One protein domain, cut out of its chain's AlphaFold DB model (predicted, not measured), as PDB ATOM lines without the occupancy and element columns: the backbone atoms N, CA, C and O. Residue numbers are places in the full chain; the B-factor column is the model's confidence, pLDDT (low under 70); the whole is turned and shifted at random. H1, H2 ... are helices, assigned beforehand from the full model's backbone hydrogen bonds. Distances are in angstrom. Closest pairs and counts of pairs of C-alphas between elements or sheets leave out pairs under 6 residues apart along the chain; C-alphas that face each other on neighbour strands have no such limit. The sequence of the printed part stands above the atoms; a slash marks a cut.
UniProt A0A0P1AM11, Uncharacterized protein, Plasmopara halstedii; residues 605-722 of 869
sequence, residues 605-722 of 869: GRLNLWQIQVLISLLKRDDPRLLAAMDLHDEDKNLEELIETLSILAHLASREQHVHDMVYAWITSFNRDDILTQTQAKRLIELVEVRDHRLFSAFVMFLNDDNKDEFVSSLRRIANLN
ATOM      1  N   GLY A 605      47.074 -45.311 -22.747       92.81
ATOM      2  CA  GLY A 605      46.517 -44.278 -23.625       92.81
ATOM      3  C   GLY A 605      45.046 -43.956 -23.348       92.81
ATOM      4  O   GLY A 605      44.413 -43.289 -24.159       92.81
ATOM      5  N   ARG A 606      44.499 -44.423 -22.217       94.44
ATOM      6  CA  ARG A 606      43.110 -44.163 -21.803       94.44
ATOM      7  C   ARG A 606      42.926 -42.753 -21.242       94.44
ATOM      8  O   ARG A 606      41.848 -42.186 -21.363       94.44
ATOM      9  N   LEU A 607      43.984 -42.183 -20.661       95.06
ATOM     10  CA  LEU A 607      44.047 -40.777 -20.264       95.06
ATOM     11  C   LEU A 607      45.214 -40.079 -20.963       95.06
ATOM     12  O   LEU A 607      46.328 -40.603 -21.037       95.06
ATOM     13  N   ASN A 608      44.972 -38.858 -21.427       90.31
ATOM     14  CA  ASN A 608      45.996 -38.018 -22.036       90.31
ATOM     15  C   ASN A 608      46.995 -37.512 -20.984       90.31
ATOM     16  O   ASN A 608      46.670 -37.331 -19.808       90.31
ATOM     17  N   LEU A 609      48.222 -37.205 -21.418       87.44
ATOM     18  CA  LEU A 609      49.302 -36.765 -20.525       87.44
ATOM     19  C   LEU A 609      48.917 -35.548 -19.667       87.44
ATOM     20  O   LEU A 609      49.252 -35.499 -18.483       87.44
ATOM     21  N   TRP A 610      48.203 -34.577 -20.243       88.50
ATOM     22  CA  TRP A 610      47.762 -33.387 -19.512       88.50
ATOM     23  C   TRP A 610      46.716 -33.729 -18.440       88.50
ATOM     24  O   TRP A 610      46.786 -33.196 -17.334       88.50
ATOM     25  N   GLN A 611      45.802 -34.670 -18.718       93.06
ATOM     26  CA  GLN A 611      44.796 -35.118 -17.750       93.06
ATOM     27  C   GLN A 611      45.484 -35.738 -16.537       93.06
ATOM     28  O   GLN A 611      45.189 -35.375 -15.404       93.06
ATOM     29  N   ILE A 612      46.487 -36.588 -16.768       95.31
ATOM     30  CA  ILE A 612      47.279 -37.209 -15.698       95.31
ATOM     31  C   ILE A 612      47.994 -36.151 -14.856       95.31
ATOM     32  O   ILE A 612      48.016 -36.256 -13.634       95.31
ATOM     33  N   GLN A 613      48.569 -35.117 -15.473       90.75
ATOM     34  CA  GLN A 613      49.246 -34.045 -14.734       90.75
ATOM     35  C   GLN A 613      48.287 -33.266 -13.824       90.75
ATOM     36  O   GLN A 613      48.636 -32.965 -12.675       90.75
ATOM     37  N   VAL A 614      47.080 -32.971 -14.314       90.88
ATOM     38  CA  VAL A 614      46.025 -32.316 -13.528       90.88
ATOM     39  C   VAL A 614      45.567 -33.231 -12.393       90.88
ATOM     40  O   VAL A 614      45.581 -32.818 -11.235       90.88
ATOM     41  N   LEU A 615      45.266 -34.497 -12.685       96.06
ATOM     42  CA  LEU A 615      44.808 -35.477 -11.695       96.06
ATOM     43  C   LEU A 615      45.870 -35.770 -10.625       96.06
ATOM     44  O   LEU A 615      45.546 -35.816  -9.446       96.06
ATOM     45  N   ILE A 616      47.157 -35.856 -10.978       95.12
ATOM     46  CA  ILE A 616      48.252 -35.961  -9.993       95.12
ATOM     47  C   ILE A 616      48.307 -34.714  -9.102       95.12
ATOM     48  O   ILE A 616      48.628 -34.802  -7.916       95.12
ATOM     49  N   SER A 617      48.027 -33.535  -9.660       93.00
ATOM     50  CA  SER A 617      47.992 -32.292  -8.885       93.00
ATOM     51  C   SER A 617      46.805 -32.261  -7.919       93.00
ATOM     52  O   SER A 617      46.978 -31.810  -6.787       93.00
ATOM     53  N   LEU A 618      45.641 -32.782  -8.325       94.62
ATOM     54  CA  LEU A 618      44.488 -33.000  -7.445       94.62
ATOM     55  C   LEU A 618      44.796 -34.023  -6.349       94.62
ATOM     56  O   LEU A 618      44.519 -33.763  -5.180       94.62
ATOM     57  N   LEU A 619      45.447 -35.133  -6.701       95.31
ATOM     58  CA  LEU A 619      45.813 -36.190  -5.760       95.31
ATOM     59  C   LEU A 619      46.763 -35.667  -4.677       95.31
ATOM     60  O   LEU A 619      46.557 -35.905  -3.497       95.31
ATOM     61  N   LYS A 620      47.758 -34.853  -5.055       91.94
ATOM     62  CA  LYS A 620      48.672 -34.183  -4.104       91.94
ATOM     63  C   LYS A 620      47.983 -33.181  -3.176       91.94
ATOM     64  O   LYS A 620      48.588 -32.765  -2.188       91.94
ATOM     65  N   ARG A 621      46.788 -32.712  -3.540       90.06
ATOM     66  CA  ARG A 621      45.983 -31.767  -2.756       90.06
ATOM     67  C   ARG A 621      44.916 -32.472  -1.921       90.06
ATOM     68  O   ARG A 621      44.154 -31.767  -1.264       90.06
ATOM     69  N   ASP A 622      44.877 -33.804  -1.953       89.31
ATOM     70  CA  ASP A 622      43.820 -34.619  -1.361       89.31
ATOM     71  C   ASP A 622      42.425 -34.157  -1.832       89.31
ATOM     72  O   ASP A 622      41.523 -33.953  -1.015       89.31
ATOM     73  N   ASP A 623      42.252 -33.911  -3.144       92.25
ATOM     74  CA  ASP A 623      40.947 -33.501  -3.686       92.25
ATOM     75  C   ASP A 623      39.900 -34.597  -3.402       92.25
ATOM     76  O   ASP A 623      40.069 -35.739  -3.846       92.25
ATOM     77  N   PRO A 624      38.819 -34.280  -2.663       84.50
ATOM     78  CA  PRO A 624      37.873 -35.285  -2.194       84.50
ATOM     79  C   PRO A 624      37.102 -35.945  -3.338       84.50
ATOM     80  O   PRO A 624      36.684 -37.088  -3.188       84.50
ATOM     81  N   ARG A 625      36.934 -35.264  -4.481       92.38
ATOM     82  CA  ARG A 625      36.213 -35.806  -5.641       92.38
ATOM     83  C   ARG A 625      37.034 -36.893  -6.324       92.38
ATOM     84  O   ARG A 625      36.504 -37.942  -6.663       92.38
ATOM     85  N   LEU A 626      38.337 -36.650  -6.480       95.56
ATOM     86  CA  LEU A 626      39.261 -37.637  -7.038       95.56
ATOM     87  C   LEU A 626      39.356 -38.876  -6.145       95.56
ATOM     88  O   LEU A 626      39.282 -39.994  -6.646       95.56
ATOM     89  N   LEU A 627      39.490 -38.678  -4.830       92.19
ATOM     90  CA  LEU A 627      39.540 -39.790  -3.882       92.19
ATOM     91  C   LEU A 627      38.226 -40.583  -3.870       92.19
ATOM     92  O   LEU A 627      38.276 -41.802  -3.870       92.19
ATOM     93  N   ALA A 628      37.067 -39.918  -3.942       87.31
ATOM     94  CA  ALA A 628      35.776 -40.603  -4.023       87.31
ATOM     95  C   ALA A 628      35.628 -41.442  -5.304       87.31
ATOM     96  O   ALA A 628      35.157 -42.570  -5.231       87.31
ATOM     97  N   ALA A 629      36.067 -40.927  -6.459       93.81
ATOM     98  CA  ALA A 629      36.058 -41.688  -7.711       93.81
ATOM     99  C   ALA A 629      36.943 -42.943  -7.620       93.81
ATOM    100  O   ALA A 629      36.575 -44.013  -8.096       93.81
ATOM    101  N   MET A 630      38.103 -42.816  -6.974       94.69
ATOM    102  CA  MET A 630      38.994 -43.945  -6.721       94.69
ATOM    103  C   MET A 630      38.404 -44.965  -5.740       94.69
ATOM    104  O   MET A 630      38.496 -46.161  -6.003       94.69
ATOM    105  N   ASP A 631      37.786 -44.501  -4.650       87.56
ATOM    106  CA  ASP A 631      37.116 -45.357  -3.664       87.56
ATOM    107  C   ASP A 631      35.969 -46.150  -4.339       87.56
ATOM    108  O   ASP A 631      35.865 -47.361  -4.151       87.56
ATOM    109  N   LEU A 632      35.176 -45.499  -5.206       87.44
ATOM    110  CA  LEU A 632      34.107 -46.140  -5.989       87.44
ATOM    111  C   LEU A 632      34.654 -47.217  -6.938       87.44
ATOM    112  O   LEU A 632      34.164 -48.342  -6.965       87.44
ATOM    113  N   HIS A 633      35.735 -46.916  -7.663       93.00
ATOM    114  CA  HIS A 633      36.410 -47.914  -8.494       93.00
ATOM    115  C   HIS A 633      36.919 -49.105  -7.679       93.00
ATOM    116  O   HIS A 633      36.889 -50.245  -8.146       93.00
ATOM    117  N   ASP A 634      37.420 -48.863  -6.469       87.56
ATOM    118  CA  ASP A 634      37.879 -49.941  -5.608       87.56
ATOM    119  C   ASP A 634      36.743 -50.846  -5.121       87.56
ATOM    120  O   ASP A 634      37.003 -52.024  -4.851       87.56
ATOM    121  N   GLU A 635      35.516 -50.342  -5.069       85.25
ATOM    122  CA  GLU A 635      34.314 -51.102  -4.726       85.25
ATOM    123  C   GLU A 635      33.766 -51.873  -5.923       85.25
ATOM    124  O   GLU A 635      33.647 -53.100  -5.851       85.25
ATOM    125  N   ASP A 636      33.544 -51.188  -7.042       89.19
ATOM    126  CA  ASP A 636      32.829 -51.758  -8.189       89.19
ATOM    127  C   ASP A 636      33.754 -52.465  -9.184       89.19
ATOM    128  O   ASP A 636      33.311 -53.238 -10.036       89.19
ATOM    129  N   LYS A 637      35.067 -52.215  -9.087       91.94
ATOM    130  CA  LYS A 637      36.100 -52.699 -10.021       91.94
ATOM    131  C   LYS A 637      35.817 -52.341 -11.488       91.94
ATOM    132  O   LYS A 637      36.347 -52.987 -12.393       91.94
ATOM    133  N   ASN A 638      35.022 -51.295 -11.722       93.19
ATOM    134  CA  ASN A 638      34.667 -50.806 -13.048       93.19
ATOM    135  C   ASN A 638      35.669 -49.746 -13.535       93.19
ATOM    136  O   ASN A 638      35.566 -48.560 -13.220       93.19
ATOM    137  N   LEU A 639      36.668 -50.181 -14.307       93.50
ATOM    138  CA  LEU A 639      37.733 -49.302 -14.796       93.50
ATOM    139  C   LEU A 639      37.233 -48.240 -15.790       93.50
ATOM    140  O   LEU A 639      37.776 -47.138 -15.811       93.50
ATOM    141  N   GLU A 640      36.231 -48.553 -16.614       94.06
ATOM    142  CA  GLU A 640      35.747 -47.634 -17.657       94.06
ATOM    143  C   GLU A 640      34.996 -46.444 -17.044       94.06
ATOM    144  O   GLU A 640      35.275 -45.295 -17.386       94.06
ATOM    145  N   GLU A 641      34.147 -46.700 -16.049       91.69
ATOM    146  CA  GLU A 641      33.445 -45.654 -15.292       91.69
ATOM    147  C   GLU A 641      34.419 -44.763 -14.509       91.69
ATOM    148  O   GLU A 641      34.268 -43.536 -14.468       91.69
ATOM    149  N   LEU A 642      35.491 -45.353 -13.964       96.19
ATOM    150  CA  LEU A 642      36.579 -44.572 -13.383       96.19
ATOM    151  C   LEU A 642      37.241 -43.676 -14.435       96.19
ATOM    152  O   LEU A 642      37.470 -42.501 -14.161       96.19
ATOM    153  N   ILE A 643      37.577 -44.197 -15.619       96.25
ATOM    154  CA  ILE A 643      38.236 -43.415 -16.678       96.25
ATOM    155  C   ILE A 643      37.365 -42.229 -17.094       96.25
ATOM    156  O   ILE A 643      37.879 -41.111 -17.200       96.25
ATOM    157  N   GLU A 644      36.066 -42.448 -17.292       94.19
ATOM    158  CA  GLU A 644      35.114 -41.387 -17.620       94.19
ATOM    159  C   GLU A 644      35.064 -40.330 -16.509       94.19
ATOM    160  O   GLU A 644      35.297 -39.143 -16.764       94.19
ATOM    161  N   THR A 645      34.896 -40.766 -15.258       95.12
ATOM    162  CA  THR A 645      34.856 -39.876 -14.088       95.12
ATOM    163  C   THR A 645      36.153 -39.076 -13.934       95.12
ATOM    164  O   THR A 645      36.128 -37.864 -13.709       95.12
ATOM    165  N   LEU A 646      37.313 -39.714 -14.111       96.56
ATOM    166  CA  LEU A 646      38.625 -39.064 -14.069       96.56
ATOM    167  C   LEU A 646      38.816 -38.079 -15.224       96.56
ATOM    168  O   LEU A 646      39.397 -37.011 -15.025       96.56
ATOM    169  N   SER A 647      38.321 -38.404 -16.417       93.12
ATOM    170  CA  SER A 647      38.353 -37.502 -17.567       93.12
ATOM    171  C   SER A 647      37.527 -36.247 -17.283       93.12
ATOM    172  O   SER A 647      38.029 -35.133 -17.462       93.12
ATOM    173  N   ILE A 648      36.309 -36.402 -16.755       91.44
ATOM    174  CA  ILE A 648      35.437 -35.287 -16.359       91.44
ATOM    175  C   ILE A 648      36.108 -34.447 -15.265       91.44
ATOM    176  O   ILE A 648      36.217 -33.225 -15.402       91.44
ATOM    177  N   LEU A 649      36.637 -35.082 -14.214       93.88
ATOM    178  CA  LEU A 649      37.339 -34.390 -13.130       93.88
ATOM    179  C   LEU A 649      38.576 -33.639 -13.618       93.88
ATOM    180  O   LEU A 649      38.805 -32.510 -13.188       93.88
ATOM    181  N   ALA A 650      39.352 -34.212 -14.539       92.00
ATOM    182  CA  ALA A 650      40.503 -33.538 -15.131       92.00
ATOM    183  C   ALA A 650      40.086 -32.276 -15.903       92.00
ATOM    184  O   ALA A 650      40.756 -31.252 -15.786       92.00
ATOM    185  N   HIS A 651      38.974 -32.318 -16.645       85.38
ATOM    186  CA  HIS A 651      38.431 -31.147 -17.344       85.38
ATOM    187  C   HIS A 651      37.893 -30.088 -16.374       85.38
ATOM    188  O   HIS A 651      38.130 -28.896 -16.566       85.38
ATOM    189  N   LEU A 652      37.193 -30.495 -15.311       85.88
ATOM    190  CA  LEU A 652      36.678 -29.569 -14.300       85.88
ATOM    191  C   LEU A 652      37.806 -28.917 -13.496       85.88
ATOM    192  O   LEU A 652      37.797 -27.708 -13.279       85.88
ATOM    193  N   ALA A 653      38.810 -29.689 -13.098       87.12
ATOM    194  CA  ALA A 653      39.958 -29.167 -12.374       87.12
ATOM    195  C   ALA A 653      40.854 -28.297 -13.256       87.12
ATOM    196  O   ALA A 653      41.324 -27.256 -12.800       87.12
ATOM    197  N   SER A 654      41.060 -28.671 -14.525       82.75
ATOM    198  CA  SER A 654      41.781 -27.815 -15.470       82.75
ATOM    199  C   SER A 654      41.017 -26.508 -15.696       82.75
ATOM    200  O   SER A 654      41.631 -25.442 -15.696       82.75
ATOM    201  N   ARG A 655      39.679 -26.549 -15.765       76.75
ATOM    202  CA  ARG A 655      38.822 -25.355 -15.762       76.75
ATOM    203  C   ARG A 655      39.065 -24.503 -14.523       76.75
ATOM    204  O   ARG A 655      39.431 -23.345 -14.659       76.75
ATOM    205  N   GLU A 656      38.928 -25.057 -13.325       81.94
ATOM    206  CA  GLU A 656      39.124 -24.316 -12.070       81.94
ATOM    207  C   GLU A 656      40.532 -23.702 -11.963       81.94
ATOM    208  O   GLU A 656      40.683 -22.557 -11.535       81.94
ATOM    209  N   GLN A 657      41.561 -24.443 -12.383       77.44
ATOM    210  CA  GLN A 657      42.959 -24.037 -12.249       77.44
ATOM    211  C   GLN A 657      43.401 -23.035 -13.328       77.44
ATOM    212  O   GLN A 657      44.138 -22.098 -13.026       77.44
ATOM    213  N   HIS A 658      42.954 -23.192 -14.576       70.94
ATOM    214  CA  HIS A 658      43.419 -22.369 -15.698       70.94
ATOM    215  C   HIS A 658      42.506 -21.191 -16.035       70.94
ATOM    216  O   HIS A 658      42.992 -20.196 -16.580       70.94
ATOM    217  N   VAL A 659      41.214 -21.250 -15.694       68.56
ATOM    218  CA  VAL A 659      40.288 -20.136 -15.950       68.56
ATOM    219  C   VAL A 659      40.721 -18.887 -15.187       68.56
ATOM    220  O   VAL A 659      40.702 -17.793 -15.746       68.56
ATOM    221  N   HIS A 660      41.188 -19.023 -13.945       67.25
ATOM    222  CA  HIS A 660      41.621 -17.844 -13.207       67.25
ATOM    223  C   HIS A 660      43.022 -17.375 -13.618       67.25
ATOM    224  O   HIS A 660      43.202 -16.194 -13.902       67.25
ATOM    225  N   ASP A 661      43.997 -18.285 -13.693       69.75
ATOM    226  CA  ASP A 661      45.398 -17.912 -13.909       69.75
ATOM    227  C   ASP A 661      45.714 -17.625 -15.374       69.75
ATOM    228  O   ASP A 661      46.297 -16.590 -15.694       69.75
ATOM    229  N   MET A 662      45.344 -18.526 -16.282       62.00
ATOM    230  CA  MET A 662      45.719 -18.391 -17.686       62.00
ATOM    231  C   MET A 662      44.757 -17.491 -18.448       62.00
ATOM    232  O   MET A 662      45.241 -16.653 -19.196       62.00
ATOM    233  N   VAL A 663      43.439 -17.530 -18.226       66.44
ATOM    234  CA  VAL A 663      42.537 -16.659 -18.999       66.44
ATOM    235  C   VAL A 663      42.662 -15.183 -18.593       66.44
ATOM    236  O   VAL A 663      42.796 -14.337 -19.476       66.44
ATOM    237  N   TYR A 664      42.742 -14.842 -17.301       74.12
ATOM    238  CA  TYR A 664      42.999 -13.442 -16.923       74.12
ATOM    239  C   TYR A 664      44.398 -12.985 -17.338       74.12
ATOM    240  O   TYR A 664      44.526 -11.890 -17.888       74.12
ATOM    241  N   ALA A 665      45.451 -13.789 -17.125       83.06
ATOM    242  CA  ALA A 665      46.804 -13.390 -17.522       83.06
ATOM    243  C   ALA A 665      46.942 -13.268 -19.046       83.06
ATOM    244  O   ALA A 665      47.595 -12.345 -19.532       83.06
ATOM    245  N   TRP A 666      46.306 -14.153 -19.814       87.94
ATOM    246  CA  TRP A 666      46.372 -14.119 -21.270       87.94
ATOM    247  C   TRP A 666      45.501 -13.031 -21.859       87.94
ATOM    248  O   TRP A 666      46.021 -12.265 -22.658       87.94
ATOM    249  N   ILE A 667      44.244 -12.874 -21.429       90.12
ATOM    250  CA  ILE A 667      43.394 -11.766 -21.890       90.12
ATOM    251  C   ILE A 667      44.057 -10.423 -21.575       90.12
ATOM    252  O   ILE A 667      44.107  -9.546 -22.437       90.12
ATOM    253  N   THR A 668      44.614 -10.255 -20.369       89.25
ATOM    254  CA  THR A 668      45.333  -9.018 -20.025       89.25
ATOM    255  C   THR A 668      46.606  -8.843 -20.851       89.25
ATOM    256  O   THR A 668      46.880  -7.723 -21.279       89.25
ATOM    257  N   SER A 669      47.355  -9.916 -21.137       90.50
ATOM    258  CA  SER A 669      48.527  -9.846 -22.023       90.50
ATOM    259  C   SER A 669      48.154  -9.532 -23.476       90.50
ATOM    260  O   SER A 669      48.760  -8.655 -24.074       90.50
ATOM    261  N   PHE A 670      47.099 -10.143 -24.016       92.88
ATOM    262  CA  PHE A 670      46.610  -9.913 -25.374       92.88
ATOM    263  C   PHE A 670      46.031  -8.511 -25.547       92.88
ATOM    264  O   PHE A 670      46.179  -7.932 -26.616       92.88
ATOM    265  N   ASN A 671      45.419  -7.948 -24.503       93.81
ATOM    266  CA  ASN A 671      45.041  -6.537 -24.477       93.81
ATOM    267  C   ASN A 671      46.280  -5.627 -24.460       93.81
ATOM    268  O   ASN A 671      46.322  -4.617 -25.146       93.81
ATOM    269  N   ARG A 672      47.318  -5.993 -23.693       94.12
ATOM    270  CA  ARG A 672      48.571  -5.224 -23.628       94.12
ATOM    271  C   ARG A 672      49.348  -5.244 -24.946       94.12
ATOM    272  O   ARG A 672      50.027  -4.270 -25.254       94.12
ATOM    273  N   ASP A 673      49.260  -6.345 -25.681       95.00
ATOM    274  CA  ASP A 673      49.929  -6.551 -26.964       95.00
ATOM    275  C   ASP A 673      49.062  -6.094 -28.163       95.00
ATOM    276  O   ASP A 673      49.400  -6.395 -29.307       95.00
ATOM    277  N   ASP A 674      47.942  -5.395 -27.918       94.19
ATOM    278  CA  ASP A 674      46.971  -4.911 -28.921       94.19
ATOM    279  C   ASP A 674      46.373  -6.015 -29.830       94.19
ATOM    280  O   ASP A 674      45.861  -5.753 -30.921       94.19
ATOM    281  N   ILE A 675      46.401  -7.276 -29.387       95.69
ATOM    282  CA  ILE A 675      45.817  -8.430 -30.098       95.69
ATOM    283  C   ILE A 675      44.292  -8.486 -29.906       95.69
ATOM    284  O   ILE A 675      43.558  -8.917 -30.807       95.69
ATOM    285  N   LEU A 676      43.832  -8.077 -28.721       94.50
ATOM    286  CA  LEU A 676      42.429  -7.895 -28.352       94.50
ATOM    287  C   LEU A 676      42.203  -6.429 -27.997       94.50
ATOM    288  O   LEU A 676      43.034  -5.821 -27.329       94.50
ATOM    289  N   THR A 677      41.062  -5.862 -28.389       94.75
ATOM    290  CA  THR A 677      40.706  -4.508 -27.944       94.75
ATOM    291  C   THR A 677      40.357  -4.504 -26.455       94.75
ATOM    292  O   THR A 677      39.905  -5.513 -25.906       94.75
ATOM    293  N   GLN A 678      40.488  -3.352 -25.791       94.19
ATOM    294  CA  GLN A 678      40.126  -3.209 -24.375       94.19
ATOM    295  C   GLN A 678      38.681  -3.659 -24.091       94.19
ATOM    296  O   GLN A 678      38.415  -4.273 -23.057       94.19
ATOM    297  N   THR A 679      37.758  -3.398 -25.021       91.19
ATOM    298  CA  THR A 679      36.355  -3.822 -24.928       91.19
ATOM    299  C   THR A 679      36.214  -5.340 -25.031       91.19
ATOM    300  O   THR A 679      35.544  -5.942 -24.194       91.19
ATOM    301  N   GLN A 680      36.889  -5.972 -26.000       93.38
ATOM    302  CA  GLN A 680      36.893  -7.431 -26.155       93.38
ATOM    303  C   GLN A 680      37.482  -8.118 -24.922       93.38
ATOM    304  O   GLN A 680      36.911  -9.078 -24.413       93.38
ATOM    305  N   ALA A 681      38.596  -7.598 -24.408       93.81
ATOM    306  CA  ALA A 681      39.246  -8.123 -23.218       93.81
ATOM    307  C   ALA A 681      38.336  -8.036 -21.984       93.81
ATOM    308  O   ALA A 681      38.189  -9.020 -21.260       93.81
ATOM    309  N   LYS A 682      37.675  -6.890 -21.768       91.88
ATOM    310  CA  LYS A 682      36.715  -6.733 -20.668       91.88
ATOM    311  C   LYS A 682      35.547  -7.719 -20.796       91.88
ATOM    312  O   LYS A 682      35.189  -8.351 -19.810       91.88
ATOM    313  N   ARG A 683      35.001  -7.902 -22.003       89.31
ATOM    314  CA  ARG A 683      33.889  -8.838 -22.226       89.31
ATOM    315  C   ARG A 683      34.294 -10.286 -21.977       89.31
ATOM    316  O   ARG A 683      33.567 -11.014 -21.321       89.31
ATOM    317  N   LEU A 684      35.461 -10.701 -22.464       92.06
ATOM    318  CA  LEU A 684      35.965 -12.050 -22.213       92.06
ATOM    319  C   LEU A 684      36.205 -12.296 -20.716       92.06
ATOM    320  O   LEU A 684      35.970 -13.403 -20.252       92.06
ATOM    321  N   ILE A 685      36.606 -11.272 -19.952       90.56
ATOM    322  CA  ILE A 685      36.694 -11.345 -18.483       90.56
ATOM    323  C   ILE A 685      35.308 -11.558 -17.852       90.56
ATOM    324  O   ILE A 685      35.160 -12.432 -17.006       90.56
ATOM    325  N   GLU A 686      34.280 -10.829 -18.289       89.62
ATOM    326  CA  GLU A 686      32.903 -11.046 -17.812       89.62
ATOM    327  C   GLU A 686      32.402 -12.461 -18.160       89.62
ATOM    328  O   GLU A 686      31.822 -13.143 -17.321       89.62
ATOM    329  N   LEU A 687      32.680 -12.947 -19.375       88.81
ATOM    330  CA  LEU A 687      32.318 -14.305 -19.802       88.81
ATOM    331  C   LEU A 687      33.040 -15.389 -18.996       88.81
ATOM    332  O   LEU A 687      32.482 -16.459 -18.751       88.81
ATOM    333  N   VAL A 688      34.263 -15.114 -18.546       87.69
ATOM    334  CA  VAL A 688      34.997 -15.975 -17.616       87.69
ATOM    335  C   VAL A 688      34.309 -16.039 -16.254       87.69
ATOM    336  O   VAL A 688      34.161 -17.134 -15.709       87.69
ATOM    337  N   GLU A 689      33.850 -14.903 -15.725       85.12
ATOM    338  CA  GLU A 689      33.143 -14.832 -14.438       85.12
ATOM    339  C   GLU A 689      31.803 -15.580 -14.479       85.12
ATOM    340  O   GLU A 689      31.493 -16.338 -13.558       85.12
ATOM    341  N   VAL A 690      31.055 -15.448 -15.582       84.88
ATOM    342  CA  VAL A 690      29.774 -16.149 -15.816       84.88
ATOM    343  C   VAL A 690      29.980 -17.598 -16.293       84.88
ATOM    344  O   VAL A 690      29.033 -18.366 -16.426       84.88
ATOM    345  N   ARG A 691      31.237 -18.021 -16.466       81.62
ATOM    346  CA  ARG A 691      31.632 -19.388 -16.829       81.62
ATOM    347  C   ARG A 691      31.119 -19.853 -18.201       81.62
ATOM    348  O   ARG A 691      30.761 -21.026 -18.344       81.62
ATOM    349  N   ASP A 692      31.150 -18.975 -19.203       86.00
ATOM    350  CA  ASP A 692      30.713 -19.269 -20.575       86.00
ATOM    351  C   ASP A 692      31.416 -20.517 -21.156       86.00
ATOM    352  O   ASP A 692      32.646 -20.641 -21.154       86.00
ATOM    353  N   HIS A 693      30.616 -21.461 -21.655       80.44
ATOM    354  CA  HIS A 693      31.082 -22.754 -22.157       80.44
ATOM    355  C   HIS A 693      31.883 -22.636 -23.464       80.44
ATOM    356  O   HIS A 693      32.806 -23.417 -23.683       80.44
ATOM    357  N   ARG A 694      31.603 -21.639 -24.314       88.44
ATOM    358  CA  ARG A 694      32.265 -21.444 -25.618       88.44
ATOM    359  C   ARG A 694      33.718 -21.032 -25.432       88.44
ATOM    360  O   ARG A 694      34.608 -21.533 -26.120       88.44
ATOM    361  N   LEU A 695      33.951 -20.131 -24.479       88.19
ATOM    362  CA  LEU A 695      35.291 -19.678 -24.112       88.19
ATOM    363  C   LEU A 695      36.141 -20.837 -23.587       88.19
ATOM    364  O   LEU A 695      37.321 -20.952 -23.923       88.19
ATOM    365  N   PHE A 696      35.518 -21.735 -22.826       80.12
ATOM    366  CA  PHE A 696      36.173 -22.940 -22.348       80.12
ATOM    367  C   PHE A 696      36.463 -23.938 -23.474       80.12
ATOM    368  O   PHE A 696      37.586 -24.427 -23.561       80.12
ATOM    369  N   SER A 697      35.517 -24.182 -24.385       82.38
ATOM    370  CA  SER A 697      35.744 -25.049 -25.550       82.38
ATOM    371  C   SER A 697      36.918 -24.567 -26.403       82.38
ATOM    372  O   SER A 697      37.761 -25.371 -26.791       82.38
ATOM    373  N   ALA A 698      37.035 -23.255 -26.633       88.69
ATOM    374  CA  ALA A 698      38.194 -22.680 -27.318       88.69
ATOM    375  C   ALA A 698      39.512 -22.968 -26.576       88.69
ATOM    376  O   ALA A 698      40.511 -23.309 -27.205       88.69
ATOM    377  N   PHE A 699      39.512 -22.867 -25.245       84.81
ATOM    378  CA  PHE A 699      40.685 -23.158 -24.420       84.81
ATOM    379  C   PHE A 699      41.042 -24.654 -24.386       84.81
ATOM    380  O   PHE A 699      42.221 -24.993 -24.416       84.81
ATOM    381  N   VAL A 700      40.060 -25.558 -24.393       78.00
ATOM    382  CA  VAL A 700      40.307 -27.007 -24.493       78.00
ATOM    383  C   VAL A 700      40.883 -27.374 -25.860       78.00
ATOM    384  O   VAL A 700      41.832 -28.152 -25.919       78.00
ATOM    385  N   MET A 701      40.362 -26.796 -26.950       81.38
ATOM    386  CA  MET A 701      40.942 -26.993 -28.286       81.38
ATOM    387  C   MET A 701      42.408 -26.556 -28.313       81.38
ATOM    388  O   MET A 701      43.256 -27.350 -28.708       81.38
ATOM    389  N   PHE A 702      42.705 -25.374 -27.764       86.31
ATOM    390  CA  PHE A 702      44.076 -24.880 -27.633       86.31
ATOM    391  C   PHE A 702      44.984 -25.832 -26.844       86.31
ATOM    392  O   PHE A 702      46.116 -26.073 -27.243       86.31
ATOM    393  N   LEU A 703      44.519 -26.388 -25.721       78.00
ATOM    394  CA  LEU A 703      45.323 -27.342 -24.950       78.00
ATOM    395  C   LEU A 703      45.608 -28.642 -25.718       78.00
ATOM    396  O   LEU A 703      46.597 -29.312 -25.422       78.00
ATOM    397  N   ASN A 704      44.752 -29.007 -26.674       75.31
ATOM    398  CA  ASN A 704      44.915 -30.220 -27.467       75.31
ATOM    399  C   ASN A 704      45.873 -30.032 -28.653       75.31
ATOM    400  O   ASN A 704      46.606 -30.968 -28.972       75.31
ATOM    401  N   ASP A 705      45.865 -28.870 -29.311       84.50
ATOM    402  CA  ASP A 705      46.646 -28.620 -30.533       84.50
ATOM    403  C   ASP A 705      47.826 -27.641 -30.366       84.50
ATOM    404  O   ASP A 705      48.664 -27.549 -31.264       84.50
ATOM    405  N   ASP A 706      47.907 -26.944 -29.228       82.88
ATOM    406  CA  ASP A 706      48.856 -25.861 -28.923       82.88
ATOM    407  C   ASP A 706      48.839 -24.716 -29.966       82.88
ATOM    408  O   ASP A 706      49.813 -23.976 -30.151       82.88
ATOM    409  N   ASN A 707      47.719 -24.533 -30.678       89.06
ATOM    410  CA  ASN A 707      47.581 -23.552 -31.752       89.06
ATOM    411  C   ASN A 707      47.137 -22.183 -31.219       89.06
ATOM    412  O   ASN A 707      45.953 -21.825 -31.178       89.06
ATOM    413  N   LYS A 708      48.120 -21.365 -30.837       90.94
ATOM    414  CA  LYS A 708      47.883 -20.031 -30.263       90.94
ATOM    415  C   LYS A 708      47.070 -19.104 -31.178       90.94
ATOM    416  O   LYS A 708      46.255 -18.328 -30.678       90.94
ATOM    417  N   ASP A 709      47.270 -19.165 -32.493       91.75
ATOM    418  CA  ASP A 709      46.600 -18.262 -33.437       91.75
ATOM    419  C   ASP A 709      45.109 -18.593 -33.582       91.75
ATOM    420  O   ASP A 709      44.261 -17.693 -33.596       91.75
ATOM    421  N   GLU A 710      44.771 -19.883 -33.630       91.38
ATOM    422  CA  GLU A 710      43.387 -20.363 -33.672       91.38
ATOM    423  C   GLU A 710      42.648 -20.082 -32.363       91.38
ATOM    424  O   GLU A 710      41.490 -19.645 -32.377       91.38
ATOM    425  N   PHE A 711      43.344 -20.215 -31.234       93.12
ATOM    426  CA  PHE A 711      42.816 -19.825 -29.935       93.12
ATOM    427  C   PHE A 711      42.496 -18.329 -29.867       93.12
ATOM    428  O   PHE A 711      41.379 -17.946 -29.518       93.12
ATOM    429  N   VAL A 712      43.434 -17.466 -30.269       94.06
ATOM    430  CA  VAL A 712      43.221 -16.010 -30.317       94.06
ATOM    431  C   VAL A 712      42.082 -15.643 -31.274       94.06
ATOM    432  O   VAL A 712      41.265 -14.774 -30.960       94.06
ATOM    433  N   SER A 713      42.000 -16.305 -32.433       93.12
ATOM    434  CA  SER A 713      40.902 -16.125 -33.389       93.12
ATOM    435  C   SER A 713      39.549 -16.485 -32.764       93.12
ATOM    436  O   SER A 713      38.591 -15.711 -32.845       93.12
ATOM    437  N   SER A 714      39.496 -17.614 -32.053       93.75
ATOM    438  CA  SER A 714      38.310 -18.075 -31.328       93.75
ATOM    439  C   SER A 714      37.905 -17.101 -30.222       93.75
ATOM    440  O   SER A 714      36.732 -16.743 -30.135       93.75
ATOM    441  N   LEU A 715      38.863 -16.587 -29.443       93.56
ATOM    442  CA  LEU A 715      38.607 -15.560 -28.429       93.56
ATOM    443  C   LEU A 715      38.063 -14.266 -29.042       93.56
ATOM    444  O   LEU A 715      37.121 -13.699 -28.495       93.56
ATOM    445  N   ARG A 716      38.587 -13.804 -30.188       93.69
ATOM    446  CA  ARG A 716      38.016 -12.636 -30.888       93.69
ATOM    447  C   ARG A 716      36.581 -12.890 -31.325       93.69
ATOM    448  O   ARG A 716      35.739 -12.020 -31.137       93.69
ATOM    449  N   ARG A 717      36.299 -14.067 -31.893       91.56
ATOM    450  CA  ARG A 717      34.941 -14.435 -32.313       91.56
ATOM    451  C   ARG A 717      33.983 -14.424 -31.121       91.56
ATOM    452  O   ARG A 717      32.942 -13.791 -31.202       91.56
ATOM    453  N   ILE A 718      34.378 -15.029 -30.001       91.44
ATOM    454  CA  ILE A 718      33.590 -15.075 -28.756       91.44
ATOM    455  C   ILE A 718      33.403 -13.682 -28.146       91.44
ATOM    456  O   ILE A 718      32.308 -13.340 -27.721       91.44
ATOM    457  N   ALA A 719      34.433 -12.838 -28.158       92.06
ATOM    458  CA  ALA A 719      34.320 -11.467 -27.669       92.06
ATOM    459  C   ALA A 719      33.372 -10.607 -28.522       92.06
ATOM    460  O   ALA A 719      32.742  -9.687 -28.003       92.06
ATOM    461  N   ASN A 720      33.293 -10.894 -29.825       89.62
ATOM    462  CA  ASN A 720      32.454 -10.168 -30.781       89.62
ATOM    463  C   ASN A 720      31.019 -10.708 -30.866       89.62
ATOM    464  O   ASN A 720      30.128  -9.961 -31.264       89.62
ATOM    465  N   LEU A 721      30.792 -11.961 -30.453       81.50
ATOM    466  CA  LEU A 721      29.476 -12.611 -30.416       81.50
ATOM    467  C   LEU A 721      28.443 -11.800 -29.600       81.50
ATOM    468  O   LEU A 721      27.252 -11.847 -29.886       81.50
ATOM    469  N   ASN A 722      28.900 -10.935 -28.691       60.56
ATOM    470  CA  ASN A 722      28.040 -10.165 -27.787       60.56
ATOM    471  C   ASN A 722      27.778  -8.706 -28.194       60.56
ATOM    472  O   ASN A 722      27.239  -7.932 -27.408       60.56
TER     473      ASN A 722
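Overview. This is residues 605 to 722 of the 869 residues of an uncharacterized protein of Plasmopara halstedii (UniProt A0A0P1AM11). One long, kinked helix, H3, forms the spine of a rod, with H1 and H2 packed on its first half and H4 folded back along its last part. H5 and H6 make a hairpin that runs crosswise to H4 and is joined to the spine's far half through it. The 118 printed residues hold six named helices, H1 to H6 in chain order, and no named strand: all helix. The whole is only just loose, close to compact, with a radius of gyration of the C-alphas of 16.6 A and spans of 52 by 25 by 23 A.

Arrangement. H3, residues 639 to 672, has a kink of 46 degrees near residue 659. H2, residues 624 to 636, forms a helical hairpin with H3 residues 639 to 649, at a shallow tilt of 18 degrees, opposite ways; the C-alphas of His 633 and Leu 642 are closest, 5.9 A. H1, residues 609 to 619, touches H3 residues 646 to 654, about perpendicular at 83 degrees; C-alphas Gln 611 and Ala 650 are closest, 5.3 A. H4, residues 678 to 689, makes a hairpin with H3 residues 659 to 671 at 28 degrees, a shallow tilt, opposite ways; C-alphas Ile 667 and Ala 681 are closest, 5.7 A. H6, residues 708 to 722, touches H4 about perpendicular at 87 degrees, through residues 715 to 720 of H6 and 680 to 684 of H4; C-alphas Gln 680 and Ala 719 are closest, 5.0 A. H5, residues 693 to 705, forms a hairpin with H6 at a shallow tilt of 8 degrees, opposite ways; C-alphas Phe 702 and Phe 711 are closest, 5.7 A. H3 and H6 are apart. In H1, H2, H4 and H5 every O i to N i+4 pair is within hydrogen-bond range; in H3 26 of 30 are, in H6 10 of 11.

Along the chain. H1 begins at C-alpha 609 (49.302, -36.765, -20.525). H3 is 46.2 A long from first to last C-alpha, and H6, 22.3 A long, ends at C-alpha 722 (28.040, -10.165, -27.787).

Size, cuts and confidence. The C-alphas of Glu 635 and Asp 674 are the two farthest apart, 53.7 A. The printed part has no cut, and the five links between helices are tight. Mean pLDDT of the printed part is 88.3; residues 659 to 663 and residue 722 are under 70.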